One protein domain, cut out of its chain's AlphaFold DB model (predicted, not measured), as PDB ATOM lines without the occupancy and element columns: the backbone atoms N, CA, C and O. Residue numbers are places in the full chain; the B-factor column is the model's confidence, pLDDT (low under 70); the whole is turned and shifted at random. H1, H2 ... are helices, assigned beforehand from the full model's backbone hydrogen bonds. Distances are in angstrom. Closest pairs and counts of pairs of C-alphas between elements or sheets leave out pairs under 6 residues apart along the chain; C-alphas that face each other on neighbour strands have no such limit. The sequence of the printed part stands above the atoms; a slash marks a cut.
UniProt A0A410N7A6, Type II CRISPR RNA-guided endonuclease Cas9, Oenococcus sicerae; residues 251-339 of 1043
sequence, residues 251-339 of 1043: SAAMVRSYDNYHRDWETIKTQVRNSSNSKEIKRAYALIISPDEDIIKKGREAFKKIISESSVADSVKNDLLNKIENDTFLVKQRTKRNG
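What this domain is: This is residues 251 to 339 of the 1043 residues of the protein "Type II CRISPR RNA-guided endonuclease Cas9" of Oenococcus sicerae (UniProt A0A410N7A6). Four helices, H1 to H4, run back and forth along the longest axis in two layers, H1 with H2 and H3 with H4. After H4, the ten residues 326 to 335 run on to the small H5, which lies at the end of the long axis where H1 begins, with the C-alphas of Ser 251 and Gly 339 15.2 A apart. The contacts round H1 are few, while H2, H3 and H4 fold back on one another as two successive hairpins. The printed part has 89 residues with five named helices and no named strand, and its class is all helix. It is compact, with a radius of gyration of the C-alphas of 12.7 A, and elongated, spanning 38 by 25 by 19 A.

Where its parts are: H1, residues 251 to 272, starts at C-alpha 251 (110.672, 110.592, 92.200) and is 30.1 A long. H2, residues 278 to 288, is 15.5 A long. H3, residues 293 to 309, measures 24.4 A, and its C-alpha 309 is at (114.287, 123.862, 59.216). H4, residues 314 to 325, is 16.1 A long. H5, residues 336 to 339, measures 5.9 A and ends at C-alpha 339 (105.077, 124.712, 93.264).

How they stand to each other: H1 and H2 are near each other. H1 and H3 are close but not clearly touching, with closest C-alphas Val 272 and Ile 307 at 6.7 A. H2 and H3 form a hairpin and touch, with closest C-alphas Ile 288 and Ile 296 at 4.5 A. H3 and H4, also a hairpin, touch at a shallow tilt of 15 degrees, with closest C-alphas Ile 307 and Lys 317 at 6.3 A. H1 and H4 are close but not clearly touching, at a steep tilt of 49 degrees, with closest C-alphas Asp 264 and Leu 320 at 7.5 A. H5 is apart from H3. In H1, H2, H3 and H4 every O i to N i+4 pair is within hydrogen-bond range; H5 is too short for one.

The domain as a whole: The C-alphas farthest apart, Ser 275 and Gly 339, are 40.0 A apart. The printed part has no cut, no link is long, and no printed residue is under 70 in pLDDT.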
ATOM      1  N   SER A 251     109.338 111.035  92.589       95.38
ATOM      2  CA  SER A 251     110.672 110.592  92.200       95.38
ATOM      3  C   SER A 251     110.646 109.795  90.898       95.38
ATOM      4  O   SER A 251     111.438 110.098  90.007       95.38
ATOM      5  N   ALA A 252     109.686 108.884  90.725       94.94
ATOM      6  CA  ALA A 252     109.495 108.155  89.471       94.94
ATOM      7  C   ALA A 252     109.179 109.097  88.292       94.94
ATOM      8  O   ALA A 252     109.849 109.053  87.257       94.94
ATOM      9  N   ALA A 253     108.237 110.030  88.473       93.50
ATOM     10  CA  ALA A 253     107.882 111.018  87.453       93.50
ATOM     11  C   ALA A 253     109.069 111.911  87.041       93.50
ATOM     12  O   ALA A 253     109.271 112.203  85.858       93.50
ATOM     13  N   MET A 254     109.885 112.321  88.013       94.75
ATOM     14  CA  MET A 254     111.069 113.157  87.805       94.75
ATOM     15  C   MET A 254     112.215 112.392  87.128       94.75
ATOM     16  O   MET A 254     112.885 112.951  86.256       94.75
ATOM     17  N   VAL A 255     112.410 111.110  87.454       96.31
ATOM     18  CA  VAL A 255     113.341 110.218  86.738       96.31
ATOM     19  C   VAL A 255     112.908 110.064  85.279       96.31
ATOM     20  O   VAL A 255     113.689 110.362  84.381       96.31
ATOM     21  N   ARG A 256     111.630 109.768  85.018       94.94
ATOM     22  CA  ARG A 256     111.095 109.708  83.647       94.94
ATOM     23  C   ARG A 256     111.293 111.026  82.889       94.94
ATOM     24  O   ARG A 256     111.616 111.023  81.701       94.94
ATOM     25  N   SER A 257     111.111 112.168  83.557       93.69
ATOM     26  CA  SER A 257     111.384 113.486  82.971       93.69
ATOM     27  C   SER A 257     112.864 113.656  82.591       93.69
ATOM     28  O   SER A 257     113.155 114.163  81.506       93.69
ATOM     29  N   TYR A 258     113.794 113.183  83.428       95.56
ATOM     30  CA  TYR A 258     115.230 113.168  83.124       95.56
ATOM     31  C   TYR A 258     115.549 112.278  81.916       95.56
ATOM     32  O   TYR A 258     116.276 112.699  81.016       95.56
ATOM     33  N   ASP A 259     114.965 111.085  81.849       95.69
ATOM     34  CA  ASP A 259     115.196 110.152  80.743       95.69
ATOM     35  C   ASP A 259     114.665 110.699  79.415       95.69
ATOM     36  O   ASP A 259     115.324 110.595  78.377       95.69
ATOM     37  N   ASN A 260     113.495 111.345  79.442       93.69
ATOM     38  CA  ASN A 260     112.943 112.037  78.280       93.69
ATOM     39  C   ASN A 260     113.839 113.203  77.847       93.69
ATOM     40  O   ASN A 260     114.135 113.324  76.660       93.69
ATOM     41  N   TYR A 261     114.335 114.006  78.795       95.56
ATOM     42  CA  TYR A 261     115.313 115.058  78.512       95.56
ATOM     43  C   TYR A 261     116.544 114.492  77.804       95.56
ATOM     44  O   TYR A 261     116.986 115.034  76.791       95.56
ATOM     45  N   HIS A 262     117.113 113.407  78.339       95.75
ATOM     46  CA  HIS A 262     118.297 112.774  77.774       95.75
ATOM     47  C   HIS A 262     118.030 112.275  76.350       95.75
ATOM     48  O   HIS A 262     118.797 112.593  75.443       95.75
ATOM     49  N   ARG A 263     116.911 111.573  76.137       96.06
ATOM     50  CA  ARG A 263     116.500 111.068  74.822       96.06
ATOM     51  C   ARG A 263     116.341 112.195  73.806       96.06
ATOM     52  O   ARG A 263     116.930 112.122  72.732       96.06
ATOM     53  N   ASP A 264     115.606 113.245  74.162       95.12
ATOM     54  CA  ASP A 264     115.386 114.398  73.288       95.12
ATOM     55  C   ASP A 264     116.714 115.081  72.947       95.12
ATOM     56  O   ASP A 264     116.977 115.419  71.792       95.12
ATOM     57  N   TRP A 265     117.594 115.246  73.937       96.12
ATOM     58  CA  TRP A 265     118.898 115.863  73.729       96.12
ATOM     59  C   TRP A 265     119.814 115.021  72.836       96.12
ATOM     60  O   TRP A 265     120.498 115.571  71.970       96.12
ATOM     61  N   GLU A 266     119.805 113.696  72.984       96.75
ATOM     62  CA  GLU A 266     120.518 112.790  72.081       96.75
ATOM     63  C   GLU A 266     119.947 112.840  70.659       96.75
ATOM     64  O   GLU A 266     120.715 112.932  69.700       96.75
ATOM     65  N   THR A 267     118.623 112.896  70.489       95.69
ATOM     66  CA  THR A 267     117.997 113.115  69.174       95.69
ATOM     67  C   THR A 267     118.456 114.436  68.548       95.69
ATOM     68  O   THR A 267     118.830 114.463  67.373       95.69
ATOM     69  N   ILE A 268     118.522 115.526  69.322       95.69
ATOM     70  CA  ILE A 268     119.038 116.813  68.832       95.69
ATOM     71  C   ILE A 268     120.498 116.685  68.382       95.69
ATOM     72  O   ILE A 268     120.851 117.162  67.302       95.69
ATOM     73  N   LYS A 269     121.362 116.038  69.174       94.69
ATOM     74  CA  LYS A 269     122.789 115.886  68.844       94.69
ATOM     75  C   LYS A 269     123.042 115.006  67.625       94.69
ATOM     76  O   LYS A 269     123.991 115.285  66.896       94.69
ATOM     77  N   THR A 270     122.265 113.940  67.466       94.62
ATOM     78  CA  THR A 270     122.519 112.890  66.469       94.62
ATOM     79  C   THR A 270     121.786 113.128  65.156       94.62
ATOM     80  O   THR A 270     122.332 112.805  64.106       94.62
ATOM     81  N   GLN A 271     120.579 113.703  65.196       94.81
ATOM     82  CA  GLN A 271     119.714 113.832  64.019       94.81
ATOM     83  C   GLN A 271     119.519 115.285  63.568       94.81
ATOM     84  O   GLN A 271     119.485 115.548  62.371       94.81
ATOM     85  N   VAL A 272     119.403 116.243  64.497       93.38
ATOM     86  CA  VAL A 272     119.118 117.655  64.151       93.38
ATOM     87  C   VAL A 272     120.397 118.467  63.936       93.38
ATOM     88  O   VAL A 272     120.453 119.341  63.067       93.38
ATOM     89  N   ARG A 273     121.441 118.204  64.726       93.50
ATOM     90  CA  ARG A 273     122.707 118.936  64.667       93.50
ATOM     91  C   ARG A 273     123.522 118.553  63.433       93.50
ATOM     92  O   ARG A 273     123.821 117.389  63.204       93.50
ATOM     93  N   ASN A 274     123.998 119.562  62.714       92.38
ATOM     94  CA  ASN A 274     124.930 119.428  61.598       92.38
ATOM     95  C   ASN A 274     126.009 120.533  61.650       92.38
ATOM     96  O   ASN A 274     126.101 121.308  62.611       92.38
ATOM     97  N   SER A 275     126.874 120.590  60.635       89.06
ATOM     98  CA  SER A 275     127.964 121.570  60.566       89.06
ATOM     99  C   SER A 275     127.481 123.023  60.465       89.06
ATOM    100  O   SER A 275     128.187 123.907  60.955       89.06
ATOM    101  N   SER A 276     126.292 123.287  59.905       90.56
ATOM    102  CA  SER A 276     125.773 124.648  59.720       90.56
ATOM    103  C   SER A 276     125.061 125.202  60.962       90.56
ATOM    104  O   SER A 276     125.252 126.373  61.282       90.56
ATOM    105  N   ASN A 277     124.328 124.383  61.730       92.50
ATOM    106  CA  ASN A 277     123.513 124.852  62.870       92.50
ATOM    107  C   ASN A 277     124.146 124.649  64.270       92.50
ATOM    108  O   ASN A 277     123.600 125.089  65.283       92.50
ATOM    109  N   SER A 278     125.328 124.029  64.361       92.44
ATOM    110  CA  SER A 278     125.987 123.679  65.636       92.44
ATOM    111  C   SER A 278     126.173 124.866  66.605       92.44
ATOM    112  O   SER A 278     126.037 124.703  67.821       92.44
ATOM    113  N   LYS A 279     126.470 126.076  66.103       93.75
ATOM    114  CA  LYS A 279     126.605 127.285  66.947       93.75
ATOM    115  C   LYS A 279     125.255 127.775  67.480       93.75
ATOM    116  O   LYS A 279     125.187 128.242  68.614       93.75
ATOM    117  N   GLU A 280     124.202 127.666  66.677       93.94
ATOM    118  CA  GLU A 280     122.852 128.099  67.039       93.94
ATOM    119  C   GLU A 280     122.244 127.176  68.089       93.94
ATOM    120  O   GLU A 280     121.745 127.669  69.093       93.94
ATOM    121  N   ILE A 281     122.412 125.856  67.941       95.00
ATOM    122  CA  ILE A 281     121.993 124.873  68.952       95.00
ATOM    123  C   ILE A 281     122.654 125.161  70.305       95.00
ATOM    124  O   ILE A 281     121.978 125.155  71.329       95.00
ATOM    125  N   LYS A 282     123.961 125.466  70.335       94.50
ATOM    126  CA  LYS A 282     124.654 125.828  71.587       94.50
ATOM    127  C   LYS A 282     124.065 127.083  72.233       94.50
ATOM    128  O   LYS A 282     123.902 127.114  73.449       94.50
ATOM    129  N   ARG A 283     123.744 128.107  71.433       94.69
ATOM    130  CA  ARG A 283     123.101 129.337  71.923       94.69
ATOM    131  C   ARG A 283     121.691 129.058  72.437       94.69
ATOM    132  O   ARG A 283     121.383 129.459  73.550       94.69
ATOM    133  N   ALA A 284     120.873 128.331  71.678       95.31
ATOM    134  CA  ALA A 284     119.517 127.956  72.071       95.31
ATOM    135  C   ALA A 284     119.515 127.134  73.369       95.31
ATOM    136  O   ALA A 284     118.743 127.412  74.283       95.31
ATOM    137  N   TYR A 285     120.444 126.188  73.504       95.12
ATOM    138  CA  TYR A 285     120.600 125.395  74.720       95.12
ATOM    139  C   TYR A 285     121.011 126.242  75.930       95.12
ATOM    140  O   TYR A 285     120.449 126.071  77.009       95.12
ATOM    141  N   ALA A 286     121.928 127.204  75.752       94.12
ATOM    142  CA  ALA A 286     122.304 128.144  76.809       94.12
ATOM    143  C   ALA A 286     121.104 128.969  77.319       94.12
ATOM    144  O   ALA A 286     121.034 129.274  78.507       94.12
ATOM    145  N   LEU A 287     120.146 129.286  76.439       94.62
ATOM    146  CA  LEU A 287     118.895 129.947  76.818       94.62
ATOM    147  C   LEU A 287     117.961 129.000  77.597       94.62
ATOM    148  O   LEU A 287     117.417 129.403  78.619       94.62
ATOM    149  N   ILE A 288     117.830 127.735  77.177       91.88
ATOM    150  CA  ILE A 288     116.996 126.719  77.859       91.88
ATOM    151  C   ILE A 288     117.474 126.418  79.292       91.88
ATOM    152  O   ILE A 288     116.659 126.168  80.180       91.88
ATOM    153  N   ILE A 289     118.784 126.451  79.551       90.88
ATOM    154  CA  ILE A 289     119.330 126.193  80.896       90.88
ATOM    155  C   ILE A 289     119.299 127.424  81.819       90.88
ATOM    156  O   ILE A 289     119.655 127.308  82.993       90.88
ATOM    157  N   SER A 290     118.865 128.589  81.321       87.94
ATOM    158  CA  SER A 290     118.720 129.819  82.110       87.94
ATOM    159  C   SER A 290     117.786 129.614  83.310       87.94
ATOM    160  O   SER A 290     116.836 128.838  83.202       87.94
ATOM    161  N   PRO A 291     118.000 130.273  84.464       80.31
ATOM    162  CA  PRO A 291     117.019 130.290  85.553       80.31
ATOM    163  C   PRO A 291     115.784 131.160  85.249       80.31
ATOM    164  O   PRO A 291     114.770 130.997  85.916       80.31
ATOM    165  N   ASP A 292     115.866 132.051  84.259       83.00
ATOM    166  CA  ASP A 292     114.809 132.996  83.874       83.00
ATOM    167  C   ASP A 292     113.885 132.397  82.796       83.00
ATOM    168  O   ASP A 292     114.351 132.059  81.703       83.00
ATOM    169  N   GLU A 293     112.586 132.288  83.092       80.50
ATOM    170  CA  GLU A 293     111.568 131.724  82.190       80.50
ATOM    171  C   GLU A 293     111.406 132.499  80.876       80.50
ATOM    172  O   GLU A 293     111.217 131.887  79.824       80.50
ATOM    173  N   ASP A 294     111.548 133.824  80.872       83.06
ATOM    174  CA  ASP A 294     111.430 134.596  79.632       83.06
ATOM    175  C   ASP A 294     112.631 134.363  78.710       83.06
ATOM    176  O   ASP A 294     112.517 134.399  77.479       83.06
ATOM    177  N   ILE A 295     113.790 134.047  79.291       89.31
ATOM    178  CA  ILE A 295     114.958 133.588  78.537       89.31
ATOM    179  C   ILE A 295     114.742 132.152  78.033       89.31
ATOM    180  O   ILE A 295     115.067 131.867  76.876       89.31
ATOM    181  N   ILE A 296     114.144 131.265  78.838       88.06
ATOM    182  CA  ILE A 296     113.807 129.892  78.419       88.06
ATOM    183  C   ILE A 296     112.848 129.912  77.221       88.06
ATOM    184  O   ILE A 296     113.101 129.205  76.243       88.06
ATOM    185  N   LYS A 297     111.808 130.761  77.233       88.06
ATOM    186  CA  LYS A 297     110.878 130.944  76.100       88.06
ATOM    187  C   LYS A 297     111.621 131.294  74.806       88.06
ATOM    188  O   LYS A 297     111.386 130.670  73.774       88.06
ATOM    189  N   LYS A 298     112.593 132.214  74.861       92.94
ATOM    190  CA  LYS A 298     113.453 132.544  73.703       92.94
ATOM    191  C   LYS A 298     114.273 131.340  73.230       92.94
ATOM    192  O   LYS A 298     114.466 131.161  72.030       92.94
ATOM    193  N   GLY A 299     114.744 130.507  74.158       93.69
ATOM    194  CA  GLY A 299     115.409 129.241  73.846       93.69
ATOM    195  C   GLY A 299     114.497 128.250  73.121       93.69
ATOM    196  O   GLY A 299     114.913 127.667  72.119       93.69
ATOM    197  N   ARG A 300     113.248 128.099  73.580       92.69
ATOM    198  CA  ARG A 300     112.232 127.236  72.950       92.69
ATOM    199  C   ARG A 300     111.904 127.702  71.534       92.69
ATOM    200  O   ARG A 300     111.933 126.886  70.620       92.69
ATOM    201  N   GLU A 301     111.703 129.003  71.332       94.50
ATOM    202  CA  GLU A 301     111.485 129.589  70.001       94.50
ATOM    203  C   GLU A 301     112.682 129.367  69.061       94.50
ATOM    204  O   GLU A 301     112.514 129.000  67.895       94.50
ATOM    205  N   ALA A 302     113.912 129.499  69.570       95.25
ATOM    206  CA  ALA A 302     115.108 129.195  68.788       95.25
ATOM    207  C   ALA A 302     115.156 127.713  68.371       95.25
ATOM    208  O   ALA A 302     115.413 127.408  67.205       95.25
ATOM    209  N   PHE A 303     114.855 126.784  69.287       96.19
ATOM    210  CA  PHE A 303     114.772 125.358  68.960       96.19
ATOM    211  C   PHE A 303     113.639 125.041  67.986       96.19
ATOM    212  O   PHE A 303     113.852 124.265  67.057       96.19
ATOM    213  N   LYS A 304     112.472 125.670  68.138       95.06
ATOM    214  CA  LYS A 304     111.330 125.513  67.232       95.06
ATOM    215  C   LYS A 304     111.711 125.848  65.791       95.06
ATOM    216  O   LYS A 304     111.390 125.081  64.880       95.06
ATOM    217  N   LYS A 305     112.464 126.936  65.588       95.19
ATOM    218  CA  LYS A 305     113.000 127.312  64.274       95.19
ATOM    219  C   LYS A 305     114.001 126.276  63.748       95.19
ATOM    220  O   LYS A 305     113.806 125.748  62.656       95.19
ATOM    221  N   ILE A 306     115.014 125.932  64.549       94.94
ATOM    222  CA  ILE A 306     116.071 124.975  64.170       94.94
ATOM    223  C   ILE A 306     115.476 123.613  63.777       94.94
ATOM    224  O   ILE A 306     115.873 123.019  62.776       94.94
ATOM    225  N   ILE A 307     114.515 123.111  64.556       94.94
ATOM    226  CA  ILE A 307     113.868 121.817  64.320       94.94
ATOM    227  C   ILE A 307     112.991 121.878  63.066       94.94
ATOM    228  O   ILE A 307     113.050 120.960  62.246       94.94
ATOM    229  N   SER A 308     112.237 122.961  62.862       93.06
ATOM    230  CA  SER A 308     111.390 123.137  61.673       93.06
ATOM    231  C   SER A 308     112.199 123.141  60.371       93.06
ATOM    232  O   SER A 308     111.779 122.522  59.392       93.06
ATOM    233  N   GLU A 309     113.379 123.767  60.371       92.12
ATOM    234  CA  GLU A 309     114.287 123.862  59.216       92.12
ATOM    235  C   GLU A 309     115.161 122.608  59.015       92.12
ATOM    236  O   GLU A 309     115.843 122.474  57.999       92.12
ATOM    237  N   SER A 310     115.149 121.666  59.964       89.94
ATOM    238  CA  SER A 310     115.965 120.451  59.882       89.94
ATOM    239  C   SER A 310     115.428 119.435  58.862       89.94
ATOM    240  O   SER A 310     114.224 119.349  58.605       89.94
ATOM    241  N   SER A 311     116.330 118.623  58.306       88.44
ATOM    242  CA  SER A 311     116.031 117.564  57.330       88.44
ATOM    243  C   SER A 311     115.713 116.203  57.971       88.44
ATOM    244  O   SER A 311     115.889 115.168  57.331       88.44
ATOM    245  N   VAL A 312     115.317 116.178  59.250       90.38
ATOM    246  CA  VAL A 312     114.936 114.941  59.956       90.38
ATOM    247  C   VAL A 312     113.554 114.453  59.517       90.38
ATOM    248  O   VAL A 312     112.766 115.221  58.967       90.38
ATOM    249  N   ALA A 313     113.246 113.183  59.793       92.06
ATOM    250  CA  ALA A 313     111.934 112.605  59.512       92.06
ATOM    251  C   ALA A 313     110.799 113.407  60.174       92.06
ATOM    252  O   ALA A 313     110.915 113.829  61.330       92.06
ATOM    253  N   ASP A 314     109.673 113.556  59.470       90.38
ATOM    254  CA  ASP A 314     108.530 114.345  59.950       90.38
ATOM    255  C   ASP A 314     107.961 113.830  61.276       90.38
ATOM    256  O   ASP A 314     107.467 114.619  62.077       90.38
ATOM    257  N   SER A 315     108.064 112.528  61.556       89.88
ATOM    258  CA  SER A 315     107.664 111.956  62.848       89.88
ATOM    259  C   SER A 315     108.475 112.535  64.012       89.88
ATOM    260  O   SER A 315     107.893 112.963  65.005       89.88
ATOM    261  N   VAL A 316     109.802 112.615  63.867       91.25
ATOM    262  CA  VAL A 316     110.717 113.186  64.869       91.25
ATOM    263  C   VAL A 316     110.503 114.689  64.992       91.25
ATOM    264  O   VAL A 316     110.416 115.221  66.097       91.25
ATOM    265  N   LYS A 317     110.370 115.380  63.854       92.69
ATOM    266  CA  LYS A 317     110.097 116.818  63.819       92.69
ATOM    267  C   LYS A 317     108.803 117.147  64.570       92.69
ATOM    268  O   LYS A 317     108.811 118.008  65.445       92.69
ATOM    269  N   ASN A 318     107.716 116.441  64.265       90.38
ATOM    270  CA  ASN A 318     106.419 116.654  64.904       90.38
ATOM    271  C   ASN A 318     106.442 116.310  66.399       90.38
ATOM    272  O   ASN A 318     105.856 117.054  67.178       90.38
ATOM    273  N   ASP A 319     107.134 115.243  66.817       91.00
ATOM    274  CA  ASP A 319     107.287 114.895  68.238       91.00
ATOM    275  C   ASP A 319     107.981 116.016  69.032       91.00
ATOM    276  O   ASP A 319     107.436 116.508  70.021       91.00
ATOM    277  N   LEU A 320     109.140 116.492  68.562       92.81
ATOM    278  CA  LEU A 320     109.889 117.548  69.248       92.81
ATOM    279  C   LEU A 320     109.136 118.885  69.259       92.81
ATOM    280  O   LEU A 320     109.122 119.572  70.279       92.81
ATOM    281  N   LEU A 321     108.483 119.250  68.151       91.56
ATOM    282  CA  LEU A 321     107.663 120.463  68.090       91.56
ATOM    283  C   LEU A 321     106.461 120.377  69.038       91.56
ATOM    284  O   LEU A 321     106.197 121.335  69.758       91.56
ATOM    285  N   ASN A 322     105.784 119.227  69.111       87.88
ATOM    286  CA  ASN A 322     104.690 119.019  70.062       87.88
ATOM    287  C   ASN A 322     105.174 119.122  71.515       87.88
ATOM    288  O   ASN A 322     104.475 119.683  72.353       87.88
ATOM    289  N   LYS A 323     106.372 118.618  71.837       89.94
ATOM    290  CA  LYS A 323     106.954 118.765  73.180       89.94
ATOM    291  C   LYS A 323     107.301 120.214  73.518       89.94
ATOM    292  O   LYS A 323     107.147 120.620  74.668       89.94
ATOM    293  N   ILE A 324     107.765 121.000  72.543       90.50
ATOM    294  CA  ILE A 324     108.039 122.434  72.735       90.50
ATOM    295  C   ILE A 324     106.748 123.177  73.071       90.50
ATOM    296  O   ILE A 324     106.711 123.915  74.048       90.50
ATOM    297  N   GLU A 325     105.696 122.947  72.292       85.19
ATOM    298  CA  GLU A 325     104.403 123.618  72.453       85.19
ATOM    299  C   GLU A 325     103.642 123.202  73.726       85.19
ATOM    300  O   GLU A 325     102.817 123.961  74.230       85.19
ATOM    301  N   ASN A 326     103.917 122.007  74.260       80.75
ATOM    302  CA  ASN A 326     103.336 121.507  75.509       80.75
ATOM    303  C   ASN A 326     104.238 121.732  76.739       80.75
ATOM    304  O   ASN A 326     103.958 121.186  77.807       80.75
ATOM    305  N   ASP A 327     105.325 122.501  76.600       83.00
ATOM    306  CA  ASP A 327     106.307 122.769  77.659       83.00
ATOM    307  C   ASP A 327     106.906 121.502  78.304       83.00
ATOM    308  O   ASP A 327     107.244 121.488  79.491       83.00
ATOM    309  N   THR A 328     107.056 120.429  77.521       87.00
ATOM    310  CA  THR A 328     107.676 119.152  77.926       87.00
ATOM    311  C   THR A 328     109.036 118.897  77.266       87.00
ATOM    312  O   THR A 328     109.707 117.920  77.596       87.00
ATOM    313  N   PHE A 329     109.496 119.798  76.392       92.00
ATOM    314  CA  PHE A 329     110.808 119.729  75.743       92.00
ATOM    315  C   PHE A 329     111.942 120.213  76.657       92.00
ATOM    316  O   PHE A 329     111.918 121.351  77.134       92.00
ATOM    317  N   LEU A 330     112.962 119.366  76.850       93.38
ATOM    318  CA  LEU A 330     114.178 119.662  77.624       93.38
ATOM    319  C   LEU A 330     113.890 120.334  78.984       93.38
ATOM    320  O   LEU A 330     114.517 121.327  79.365       93.38
ATOM    321  N   VAL A 331     112.929 119.785  79.730       89.00
ATOM    322  CA  VAL A 331     112.491 120.331  81.021       89.00
ATOM    323  C   VAL A 331     113.511 120.048  82.124       89.00
ATOM    324  O   VAL A 331     113.948 118.918  82.331       89.00
ATOM    325  N   LYS A 332     113.888 121.091  82.870       90.25
ATOM    326  CA  LYS A 332     114.733 120.954  84.062       90.25
ATOM    327  C   LYS A 332     113.956 120.283  85.195       90.25
ATOM    328  O   LYS A 332     112.766 120.491  85.365       90.25
ATOM    329  N   GLN A 333     114.673 119.595  86.070       89.00
ATOM    330  CA  GLN A 333     114.109 118.932  87.255       89.00
ATOM    331  C   GLN A 333     113.488 119.898  88.285       89.00
ATOM    332  O   GLN A 333     112.668 119.506  89.114       89.00
ATOM    333  N   ARG A 334     113.915 121.167  88.275       86.31
ATOM    334  CA  ARG A 334     113.392 122.234  89.134       86.31
ATOM    335  C   ARG A 334     112.863 123.360  88.265       86.31
ATOM    336  O   ARG A 334     113.642 124.044  87.602       86.31
ATOM    337  N   THR A 335     111.548 123.519  88.279       82.31
ATOM    338  CA  THR A 335     110.822 124.579  87.575       82.31
ATOM    339  C   THR A 335     109.787 125.190  88.503       82.31
ATOM    340  O   THR A 335     109.459 124.601  89.535       82.31
ATOM    341  N   LYS A 336     109.251 126.349  88.117       78.12
ATOM    342  CA  LYS A 336     108.186 127.042  88.852       78.12
ATOM    343  C   LYS A 336     106.933 126.171  89.004       78.12
ATOM    344  O   LYS A 336     106.338 126.123  90.073       78.12
ATOM    345  N   ARG A 337     106.632 125.354  87.984       78.81
ATOM    346  CA  ARG A 337     105.523 124.382  87.979       78.81
ATOM    347  C   ARG A 337     105.589 123.375  89.128       78.81
ATOM    348  O   ARG A 337     104.559 122.848  89.517       78.81
ATOM    349  N   ASN A 338     106.764 123.126  89.713       85.25
ATOM    350  CA  ASN A 338     106.884 122.243  90.873       85.25
ATOM    351  C   ASN A 338     106.198 122.812  92.132       85.25
ATOM    352  O   ASN A 338     106.023 122.063  93.089       85.25
ATOM    353  N   GLY A 339     105.816 124.097  92.155       83.00
ATOM    354  CA  GLY A 339     105.077 124.712  93.264       83.00
ATOM    355  C   GLY A 339     103.713 124.068  93.532       83.00
ATOM    356  O   GLY A 339     103.280 124.014  94.683       83.00
TER     357      GLY A 339